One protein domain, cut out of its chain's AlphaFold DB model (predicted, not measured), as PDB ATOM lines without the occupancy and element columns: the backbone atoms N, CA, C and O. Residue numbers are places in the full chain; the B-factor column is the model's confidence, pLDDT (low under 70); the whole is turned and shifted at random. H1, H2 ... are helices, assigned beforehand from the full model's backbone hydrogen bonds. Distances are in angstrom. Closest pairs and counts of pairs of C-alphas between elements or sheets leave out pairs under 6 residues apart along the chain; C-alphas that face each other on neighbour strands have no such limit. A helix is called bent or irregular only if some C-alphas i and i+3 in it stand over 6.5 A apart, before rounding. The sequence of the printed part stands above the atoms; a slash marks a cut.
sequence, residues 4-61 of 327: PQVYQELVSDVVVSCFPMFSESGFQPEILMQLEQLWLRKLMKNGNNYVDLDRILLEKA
ATOM      1  N   PRO A   4     -43.565 -11.157 -38.236       69.12
ATOM      2  CA  PRO A   4     -44.288 -12.209 -38.959       69.12
ATOM      3  C   PRO A   4     -43.786 -12.506 -40.360       69.12
ATOM      4  O   PRO A   4     -43.598 -13.664 -40.727       69.12
ATOM      5  N   GLN A   5     -43.598 -11.446 -41.143       71.69
ATOM      6  CA  GLN A   5     -43.288 -11.542 -42.562       71.69
ATOM      7  C   GLN A   5     -41.879 -12.087 -42.741       71.69
ATOM      8  O   GLN A   5     -41.675 -12.966 -43.563       71.69
ATOM      9  N   VAL A   6     -40.949 -11.672 -41.878       78.31
ATOM     10  CA  VAL A   6     -39.565 -12.160 -41.891       78.31
ATOM     11  C   VAL A   6     -39.495 -13.662 -41.602       78.31
ATOM     12  O   VAL A   6     -38.759 -14.384 -42.267       78.31
ATOM     13  N   TYR A   7     -40.271 -14.169 -40.635       79.00
ATOM     14  CA  TYR A   7     -40.301 -15.611 -40.364       79.00
ATOM     15  C   TYR A   7     -40.974 -16.406 -41.481       79.00
ATOM     16  O   TYR A   7     -40.563 -17.531 -41.752       79.00
ATOM     17  N   GLN A   8     -42.001 -15.845 -42.119       76.69
ATOM     18  CA  GLN A   8     -42.667 -16.492 -43.242       76.69
ATOM     19  C   GLN A   8     -41.756 -16.555 -44.471       76.69
ATOM     20  O   GLN A   8     -41.613 -17.631 -45.044       76.69
ATOM     21  N   GLU A   9     -41.119 -15.441 -44.833       81.56
ATOM     22  CA  GLU A   9     -40.137 -15.377 -45.921       81.56
ATOM     23  C   GLU A   9     -39.001 -16.367 -45.670       81.56
ATOM     24  O   GLU A   9     -38.721 -17.192 -46.528       81.56
ATOM     25  N   LEU A  10     -38.452 -16.409 -44.453       85.00
ATOM     26  CA  LEU A  10     -37.382 -17.347 -44.113       85.00
ATOM     27  C   LEU A  10     -37.802 -18.816 -44.261       85.00
ATOM     28  O   LEU A  10     -37.024 -19.638 -44.740       85.00
ATOM     29  N   VAL A  11     -39.023 -19.173 -43.854       85.31
ATOM     30  CA  VAL A  11     -39.518 -20.549 -44.012       85.31
ATOM     31  C   VAL A  11     -39.744 -20.883 -45.488       85.31
ATOM     32  O   VAL A  11     -39.347 -21.963 -45.927       85.31
ATOM     33  N   SER A  12     -40.333 -19.968 -46.261       84.81
ATOM     34  CA  SER A  12     -40.551 -20.168 -47.695       84.81
ATOM     35  C   SER A  12     -39.231 -20.234 -48.476       84.81
ATOM     36  O   SER A  12     -39.082 -21.116 -49.319       84.81
ATOM     37  N   ASP A  13     -38.243 -19.403 -48.148       87.81
ATOM     38  CA  ASP A  13     -36.916 -19.406 -48.779       87.81
ATOM     39  C   ASP A  13     -36.170 -20.718 -48.528       87.81
ATOM     40  O   ASP A  13     -35.560 -21.281 -49.441       87.81
ATOM     41  N   VAL A  14     -36.254 -21.252 -47.305       88.19
ATOM     42  CA  VAL A  14     -35.666 -22.558 -46.977       88.19
ATOM     43  C   VAL A  14     -36.366 -23.673 -47.750       88.19
ATOM     44  O   VAL A  14     -35.699 -24.551 -48.290       88.19
ATOM     45  N   VAL A  15     -37.695 -23.634 -47.862       87.06
ATOM     46  CA  VAL A  15     -38.461 -24.623 -48.635       87.06
ATOM     47  C   VAL A  15     -38.081 -24.585 -50.116       87.06
ATOM     48  O   VAL A  15     -37.787 -25.631 -50.689       87.06
ATOM     49  N   VAL A  16     -38.004 -23.401 -50.723       87.94
ATOM     50  CA  VAL A  16     -37.587 -23.243 -52.126       87.94
ATOM     51  C   VAL A  16     -36.150 -23.730 -52.329       87.94
ATOM     52  O   VAL A  16     -35.884 -24.475 -53.269       87.94
ATOM     53  N   SER A  17     -35.241 -23.391 -51.413       88.38
ATOM     54  CA  SER A  17     -33.836 -23.816 -51.474       88.38
ATOM     55  C   SER A  17     -33.662 -25.326 -51.295       88.38
ATOM     56  O   SER A  17     -32.747 -25.924 -51.859       88.38
ATOM     57  N   CYS A  18     -34.532 -25.968 -50.514       86.00
ATOM     58  CA  CYS A  18     -34.499 -27.410 -50.285       86.00
ATOM     59  C   CYS A  18     -35.256 -28.225 -51.340       86.00
ATOM     60  O   CYS A  18     -35.085 -29.444 -51.385       86.00
ATOM     61  N   PHE A  19     -36.062 -27.589 -52.194       86.81
ATOM     62  CA  PHE A  19     -36.844 -28.275 -53.221       86.81
ATOM     63  C   PHE A  19     -35.993 -29.145 -54.167       86.81
ATOM     64  O   PHE A  19     -36.348 -30.316 -54.342       86.81
ATOM     65  N   PRO A  20     -34.847 -28.673 -54.706       86.12
ATOM     66  CA  PRO A  20     -33.993 -29.493 -55.567       86.12
ATOM     67  C   PRO A  20     -33.480 -30.739 -54.839       86.12
ATOM     68  O   PRO A  20     -33.642 -31.850 -55.335       86.12
ATOM     69  N   MET A  21     -32.995 -30.581 -53.600       87.00
ATOM     70  CA  MET A  21     -32.489 -31.692 -52.784       87.00
ATOM     71  C   MET A  21     -33.567 -32.743 -52.486       87.00
ATOM     72  O   MET A  21     -33.276 -33.938 -52.465       87.00
ATOM     73  N   PHE A  22     -34.817 -32.321 -52.268       84.44
ATOM     74  CA  PHE A  22     -35.948 -33.234 -52.066       84.44
ATOM     75  C   PHE A  22     -36.345 -33.966 -53.353       84.44
ATOM     76  O   PHE A  22     -36.662 -35.155 -53.308       84.44
ATOM     77  N   SER A  23     -36.290 -33.277 -54.494       80.56
ATOM     78  CA  SER A  23     -36.578 -33.886 -55.795       80.56
ATOM     79  C   SER A  23     -35.519 -34.918 -56.199       80.56
ATOM     80  O   SER A  23     -35.864 -36.007 -56.652       80.56
ATOM     81  N   GLU A  24     -34.240 -34.632 -55.942       85.69
ATOM     82  CA  GLU A  24     -33.113 -35.527 -56.239       85.69
ATOM     83  C   GLU A  24     -33.099 -36.774 -55.350       85.69
ATOM     84  O   GLU A  24     -32.705 -37.855 -55.781       85.69
ATOM     85  N   SER A  25     -33.578 -36.650 -54.113       86.19
ATOM     86  CA  SER A  25     -33.698 -37.772 -53.175       86.19
ATOM     87  C   SER A  25     -34.953 -38.627 -53.398       86.19
ATOM     88  O   SER A  25     -35.164 -39.607 -52.680       86.19
ATOM     89  N   GLY A  26     -35.772 -38.301 -54.405       86.25
ATOM     90  CA  GLY A  26     -36.970 -39.061 -54.766       86.25
ATOM     91  C   GLY A  26     -38.137 -38.883 -53.792       86.25
ATOM     92  O   GLY A  26     -39.072 -39.688 -53.802       86.25
ATOM     93  N   PHE A  27     -38.103 -37.854 -52.940       84.06
ATOM     94  CA  PHE A  27     -39.235 -37.526 -52.083       84.06
ATOM     95  C   PHE A  27     -40.320 -36.795 -52.866       84.06
ATOM     96  O   PHE A  27     -40.065 -35.966 -53.736       84.06
ATOM     97  N   GLN A  28     -41.566 -37.087 -52.504       85.69
ATOM     98  CA  GLN A  28     -42.721 -36.388 -53.041       85.69
ATOM     99  C   GLN A  28     -42.710 -34.906 -52.613       85.69
ATOM    100  O   GLN A  28     -42.517 -34.627 -51.423       85.69
ATOM    101  N   PRO A  29     -42.957 -33.953 -53.534       77.75
ATOM    102  CA  PRO A  29     -43.042 -32.520 -53.232       77.75
ATOM    103  C   PRO A  29     -44.025 -32.183 -52.103       77.75
ATOM    104  O   PRO A  29     -43.819 -31.244 -51.332       77.75
ATOM    105  N   GLU A  30     -45.080 -32.985 -51.955       83.69
ATOM    106  CA  GLU A  30     -46.080 -32.860 -50.899       83.69
ATOM    107  C   GLU A  30     -45.469 -32.975 -49.497       83.69
ATOM    108  O   GLU A  30     -45.960 -32.340 -48.563       83.69
ATOM    109  N   ILE A  31     -44.390 -33.743 -49.333       86.38
ATOM    110  CA  ILE A  31     -43.700 -33.912 -48.047       86.38
ATOM    111  C   ILE A  31     -43.032 -32.599 -47.630       86.38
ATOM    112  O   ILE A  31     -43.081 -32.222 -46.458       86.38
ATOM    113  N   LEU A  32     -42.462 -31.866 -48.586       85.12
ATOM    114  CA  LEU A  32     -41.831 -30.576 -48.330       85.12
ATOM    115  C   LEU A  32     -42.875 -29.507 -47.967       85.12
ATOM    116  O   LEU A  32     -42.688 -28.755 -47.013       85.12
ATOM    117  N   MET A  33     -44.031 -29.523 -48.636       83.88
ATOM    118  CA  MET A  33     -45.176 -28.678 -48.271       83.88
ATOM    119  C   MET A  33     -45.734 -29.022 -46.879       83.88
ATOM    120  O   MET A  33     -46.129 -28.142 -46.113       83.88
ATOM    121  N   GLN A  34     -45.760 -30.306 -46.508       86.69
ATOM    122  CA  GLN A  34     -46.149 -30.729 -45.159       86.69
ATOM    123  C   GLN A  34     -45.136 -30.270 -44.104       86.69
ATOM    124  O   GLN A  34     -45.536 -29.871 -43.004       86.69
ATOM    125  N   LEU A  35     -43.842 -30.297 -44.430       87.62
ATOM    126  CA  LEU A  35     -42.776 -29.795 -43.568       87.62
ATOM    127  C   LEU A  35     -42.927 -28.287 -43.330       87.62
ATOM    128  O   LEU A  35     -42.886 -27.861 -42.175       87.62
ATOM    129  N   GLU A  36     -43.190 -27.512 -44.386       86.19
ATOM    130  CA  GLU A  36     -43.481 -26.074 -44.305       86.19
ATOM    131  C   GLU A  36     -44.635 -25.800 -43.327       86.19
ATOM    132  O   GLU A  36     -44.501 -25.038 -42.365       86.19
ATOM    133  N   GLN A  37     -45.760 -26.501 -43.501       83.19
ATOM    134  CA  GLN A  37     -46.939 -26.338 -42.647       83.19
ATOM    135  C   GLN A  37     -46.680 -26.733 -41.188       83.19
ATOM    136  O   GLN A  37     -47.172 -26.076 -40.264       83.19
ATOM    137  N   LEU A  38     -45.930 -27.811 -40.946       86.81
ATOM    138  CA  LEU A  38     -45.573 -28.245 -39.595       86.81
ATOM    139  C   LEU A  38     -44.624 -27.260 -38.915       86.81
ATOM    140  O   LEU A  38     -44.757 -27.023 -37.709       86.81
ATOM    141  N   TRP A  39     -43.697 -26.679 -39.670       86.31
ATOM    142  CA  TRP A  39     -42.755 -25.697 -39.157       86.31
ATOM    143  C   TRP A  39     -43.468 -24.402 -38.769       86.31
ATOM    144  O   TRP A  39     -43.345 -23.962 -37.623       86.31
ATOM    145  N   LEU A  40     -44.327 -23.879 -39.647       81.88
ATOM    146  CA  LEU A  40     -45.174 -22.720 -39.356       81.88
ATOM    147  C   LEU A  40     -46.073 -22.968 -38.131       81.88
ATOM    148  O   LEU A  40     -46.147 -22.136 -37.225       81.88
ATOM    149  N   ARG A  41     -46.676 -24.159 -38.008       80.62
ATOM    150  CA  ARG A  41     -47.465 -24.539 -36.817       80.62
ATOM    151  C   ARG A  41     -46.638 -24.616 -35.530       80.62
ATOM    152  O   ARG A  41     -47.172 -24.334 -34.456       80.62
ATOM    153  N   LYS A  42     -45.370 -25.025 -35.597       82.75
ATOM    154  CA  LYS A  42     -44.472 -25.040 -34.428       82.75
ATOM    155  C   LYS A  42     -44.053 -23.630 -34.022       82.75
ATOM    156  O   LYS A  42     -44.047 -23.346 -32.828       82.75
ATOM    157  N   LEU A  43     -43.780 -22.752 -34.987       77.62
ATOM    158  CA  LEU A  43     -43.503 -21.337 -34.722       77.62
ATOM    159  C   LEU A  43     -44.683 -20.674 -33.995       77.62
ATOM    160  O   LEU A  43     -44.477 -19.966 -33.012       77.62
ATOM    161  N   MET A  44     -45.914 -21.028 -34.376       68.31
ATOM    162  CA  MET A  44     -47.140 -20.566 -33.717       68.31
ATOM    163  C   MET A  44     -47.320 -21.060 -32.279       68.31
ATOM    164  O   MET A  44     -47.753 -20.311 -31.406       68.31
ATOM    165  N   LYS A  45     -46.992 -22.327 -32.002       68.69
ATOM    166  CA  LYS A  45     -47.148 -22.913 -30.658       68.69
ATOM    167  C   LYS A  45     -46.155 -22.368 -29.633       68.69
ATOM    168  O   LYS A  45     -46.436 -22.439 -28.441       68.69
ATOM    169  N   ASN A  46     -45.036 -21.804 -30.083       66.25
ATOM    170  CA  ASN A  46     -44.004 -21.252 -29.205       66.25
ATOM    171  C   ASN A  46     -44.342 -19.851 -28.657       66.25
ATOM    172  O   ASN A  46     -43.509 -19.243 -27.992       66.25
ATOM    173  N   GLY A  47     -45.567 -19.353 -28.868       53.06
ATOM    174  CA  GLY A  47     -46.126 -18.249 -28.080       53.06
ATOM    175  C   GLY A  47     -45.581 -16.854 -28.398       53.06
ATOM    176  O   GLY A  47     -45.899 -15.911 -27.681       53.06
ATOM    177  N   ASN A  48     -44.823 -16.693 -29.483       52.78
ATOM    178  CA  ASN A  48     -44.530 -15.375 -30.035       52.78
ATOM    179  C   ASN A  48     -45.588 -15.072 -31.104       52.78
ATOM    180  O   ASN A  48     -45.569 -15.661 -32.181       52.78
ATOM    181  N   ASN A  49     -46.542 -14.206 -30.748       52.75
ATOM    182  CA  ASN A  49     -47.718 -13.767 -31.515       52.75
ATOM    183  C   ASN A  49     -47.388 -13.226 -32.918       52.75
ATOM    184  O   ASN A  49     -47.461 -12.017 -33.123       52.75
ATOM    185  N   TYR A  50     -47.014 -14.068 -33.880       52.34
ATOM    186  CA  TYR A  50     -46.530 -13.531 -35.149       52.34
ATOM    187  C   TYR A  50     -46.926 -14.277 -36.417       52.34
ATOM    188  O   TYR A  50     -46.378 -13.951 -37.448       52.34
ATOM    189  N   VAL A  51     -47.901 -15.186 -36.457       52.94
ATOM    190  CA  VAL A  51     -48.428 -15.596 -37.776       52.94
ATOM    191  C   VAL A  51     -49.916 -15.928 -37.697       52.94
ATOM    192  O   VAL A  51     -50.294 -17.068 -37.462       52.94
ATOM    193  N   ASP A  52     -50.801 -14.966 -37.952       53.53
ATOM    194  CA  ASP A  52     -52.207 -15.286 -38.243       53.53
ATOM    195  C   ASP A  52     -52.303 -16.001 -39.608       53.53
ATOM    196  O   ASP A  52     -52.687 -15.432 -40.632       53.53
ATOM    197  N   LEU A  53     -51.940 -17.288 -39.628       52.53
ATOM    198  CA  LEU A  53     -52.081 -18.175 -40.784       52.53
ATOM    199  C   LEU A  53     -53.539 -18.304 -41.225       52.53
ATOM    200  O   LEU A  53     -53.775 -18.553 -42.400       52.53
ATOM    201  N   ASP A  54     -54.513 -18.087 -40.335       50.41
ATOM    202  CA  ASP A  54     -55.935 -18.096 -40.696       50.41
ATOM    203  C   ASP A  54     -56.283 -16.981 -41.695       50.41
ATOM    204  O   ASP A  54     -57.198 -17.146 -42.500       50.41
ATOM    205  N   ARG A  55     -55.523 -15.876 -41.714       50.47
ATOM    206  CA  ARG A  55     -55.691 -14.806 -42.706       50.47
ATOM    207  C   ARG A  55     -55.029 -15.157 -44.043       50.47
ATOM    208  O   ARG A  55     -55.608 -14.898 -45.090       50.47
ATOM    209  N   ILE A  56     -53.864 -15.806 -44.003       49.94
ATOM    210  CA  ILE A  56     -53.043 -16.129 -45.186       49.94
ATOM    211  C   ILE A  56     -53.552 -17.390 -45.910       49.94
ATOM    212  O   ILE A  56     -53.540 -17.459 -47.140       49.94
ATOM    213  N   LEU A  57     -54.056 -18.385 -45.174       46.84
ATOM    214  CA  LEU A  57     -54.662 -19.592 -45.746       46.84
ATOM    215  C   LEU A  57     -56.017 -19.301 -46.406       46.84
ATOM    216  O   LEU A  57     -56.372 -19.977 -47.370       46.84
ATOM    217  N   LEU A  58     -56.758 -18.289 -45.933       47.75
ATOM    218  CA  LEU A  58     -57.996 -17.845 -46.586       47.75
ATOM    219  C   LEU A  58     -57.735 -17.090 -47.894       47.75
ATOM    220  O   LEU A  58     -58.558 -17.157 -48.804       47.75
ATOM    221  N   GLU A  59     -56.608 -16.387 -48.002       44.97
ATOM    222  CA  GLU A  59     -56.282 -15.558 -49.169       44.97
ATOM    223  C   GLU A  59     -55.797 -16.386 -50.373       44.97
ATOM    224  O   GLU A  59     -55.997 -15.991 -51.519       44.97
ATOM    225  N   LYS A  60     -55.234 -17.580 -50.133       40.56
ATOM    226  CA  LYS A  60     -54.810 -18.523 -51.189       40.56
ATOM    227  C   LYS A  60     -55.904 -19.495 -51.657       40.56
ATOM    228  O   LYS A  60     -55.652 -20.302 -52.552       40.56
ATOM    229  N   ALA A  61     -57.110 -19.449 -51.089       35.81
ATOM    230  CA  ALA A  61     -58.220 -20.270 -51.568       35.81
ATOM    231  C   ALA A  61     -58.885 -19.603 -52.792       35.81
ATOM    232  O   ALA A  61     -59.306 -18.449 -52.690       35.81
TER     233      ALA A  61
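AT A GLANCE: This is residues 4 to 61 of the 327 residues of an uncharacterized protein of Photinus pyralis (UniProt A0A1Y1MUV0). The model is a long helical hairpin, H1 and H2 side by side and running opposite ways, with a short third helix, H3, off to one side near the end where H1 begins and H2 ends. Residues 54 to 61, of which 54 to 59 belong to H3, stick out from the hairpin, and the hairpin makes the longest axis. The printed part has 58 residues with three named helices, in the order H1, H2, H3, and no named strand; the class is all helix. The whole is only just loose, close to compact, with a radius of gyration of the C-alphas of 12.4 A and spans of 36 by 24 by 17 A.

HOW THE PARTS SIT: The printed part begins with H1, residues 4 to 24, which has a kink of 32 degrees near residue 18. A tight link of 4 residues joins it to H2, residues 29 to 45, and the two form a helical hairpin. H1 and H2 touch, with 13 pairs of C-alphas within 8 A; the closest C-alphas are those of Val 15 and Glu 36, 6.8 A apart. Their lines stand at a shallow tilt of 27 degrees, opposite ways, and their centres are 10.5 A apart. A short link of 7 residues runs from H2 to H3, residues 53 to 59. H2 and H3 are only just apart, with their closest C-alphas at 8.4 A. H1 and H3 are apart. In H2 every O i to N i+4 pair is within hydrogen-bond range; in H1 15 of 17 are, and in H3 2 of 3.

IN THESE COORDINATES: H1 runs from C-alpha 4 at (-44.288, -12.209, -38.959) to C-alpha 24, 31.1 A away. It is irregular: C-alphas 17 and 20 are 7.0 A apart, and its line is a rough one. H2 begins at C-alpha 29 at (-43.042, -32.520, -53.232) and measures 24.9 A from first to last C-alpha. H3, from Leu 53 to Glu 59, measures 9.7 A and ends at C-alpha 59 at (-56.282, -15.558, -49.169).

THE WHOLE: The two C-alphas farthest apart are those of Glu 24 and Asn 49, at 36.0 A. Without residues 54 to 61, which stand free, the body has 50 residues and spans 36 by 17 by 14 A. The printed part has no cut, and neither link is long. The mean pLDDT of the printed part is 73.9; residue 4 and residues 44 to 61 are under 70, and the mean over H3 is 49.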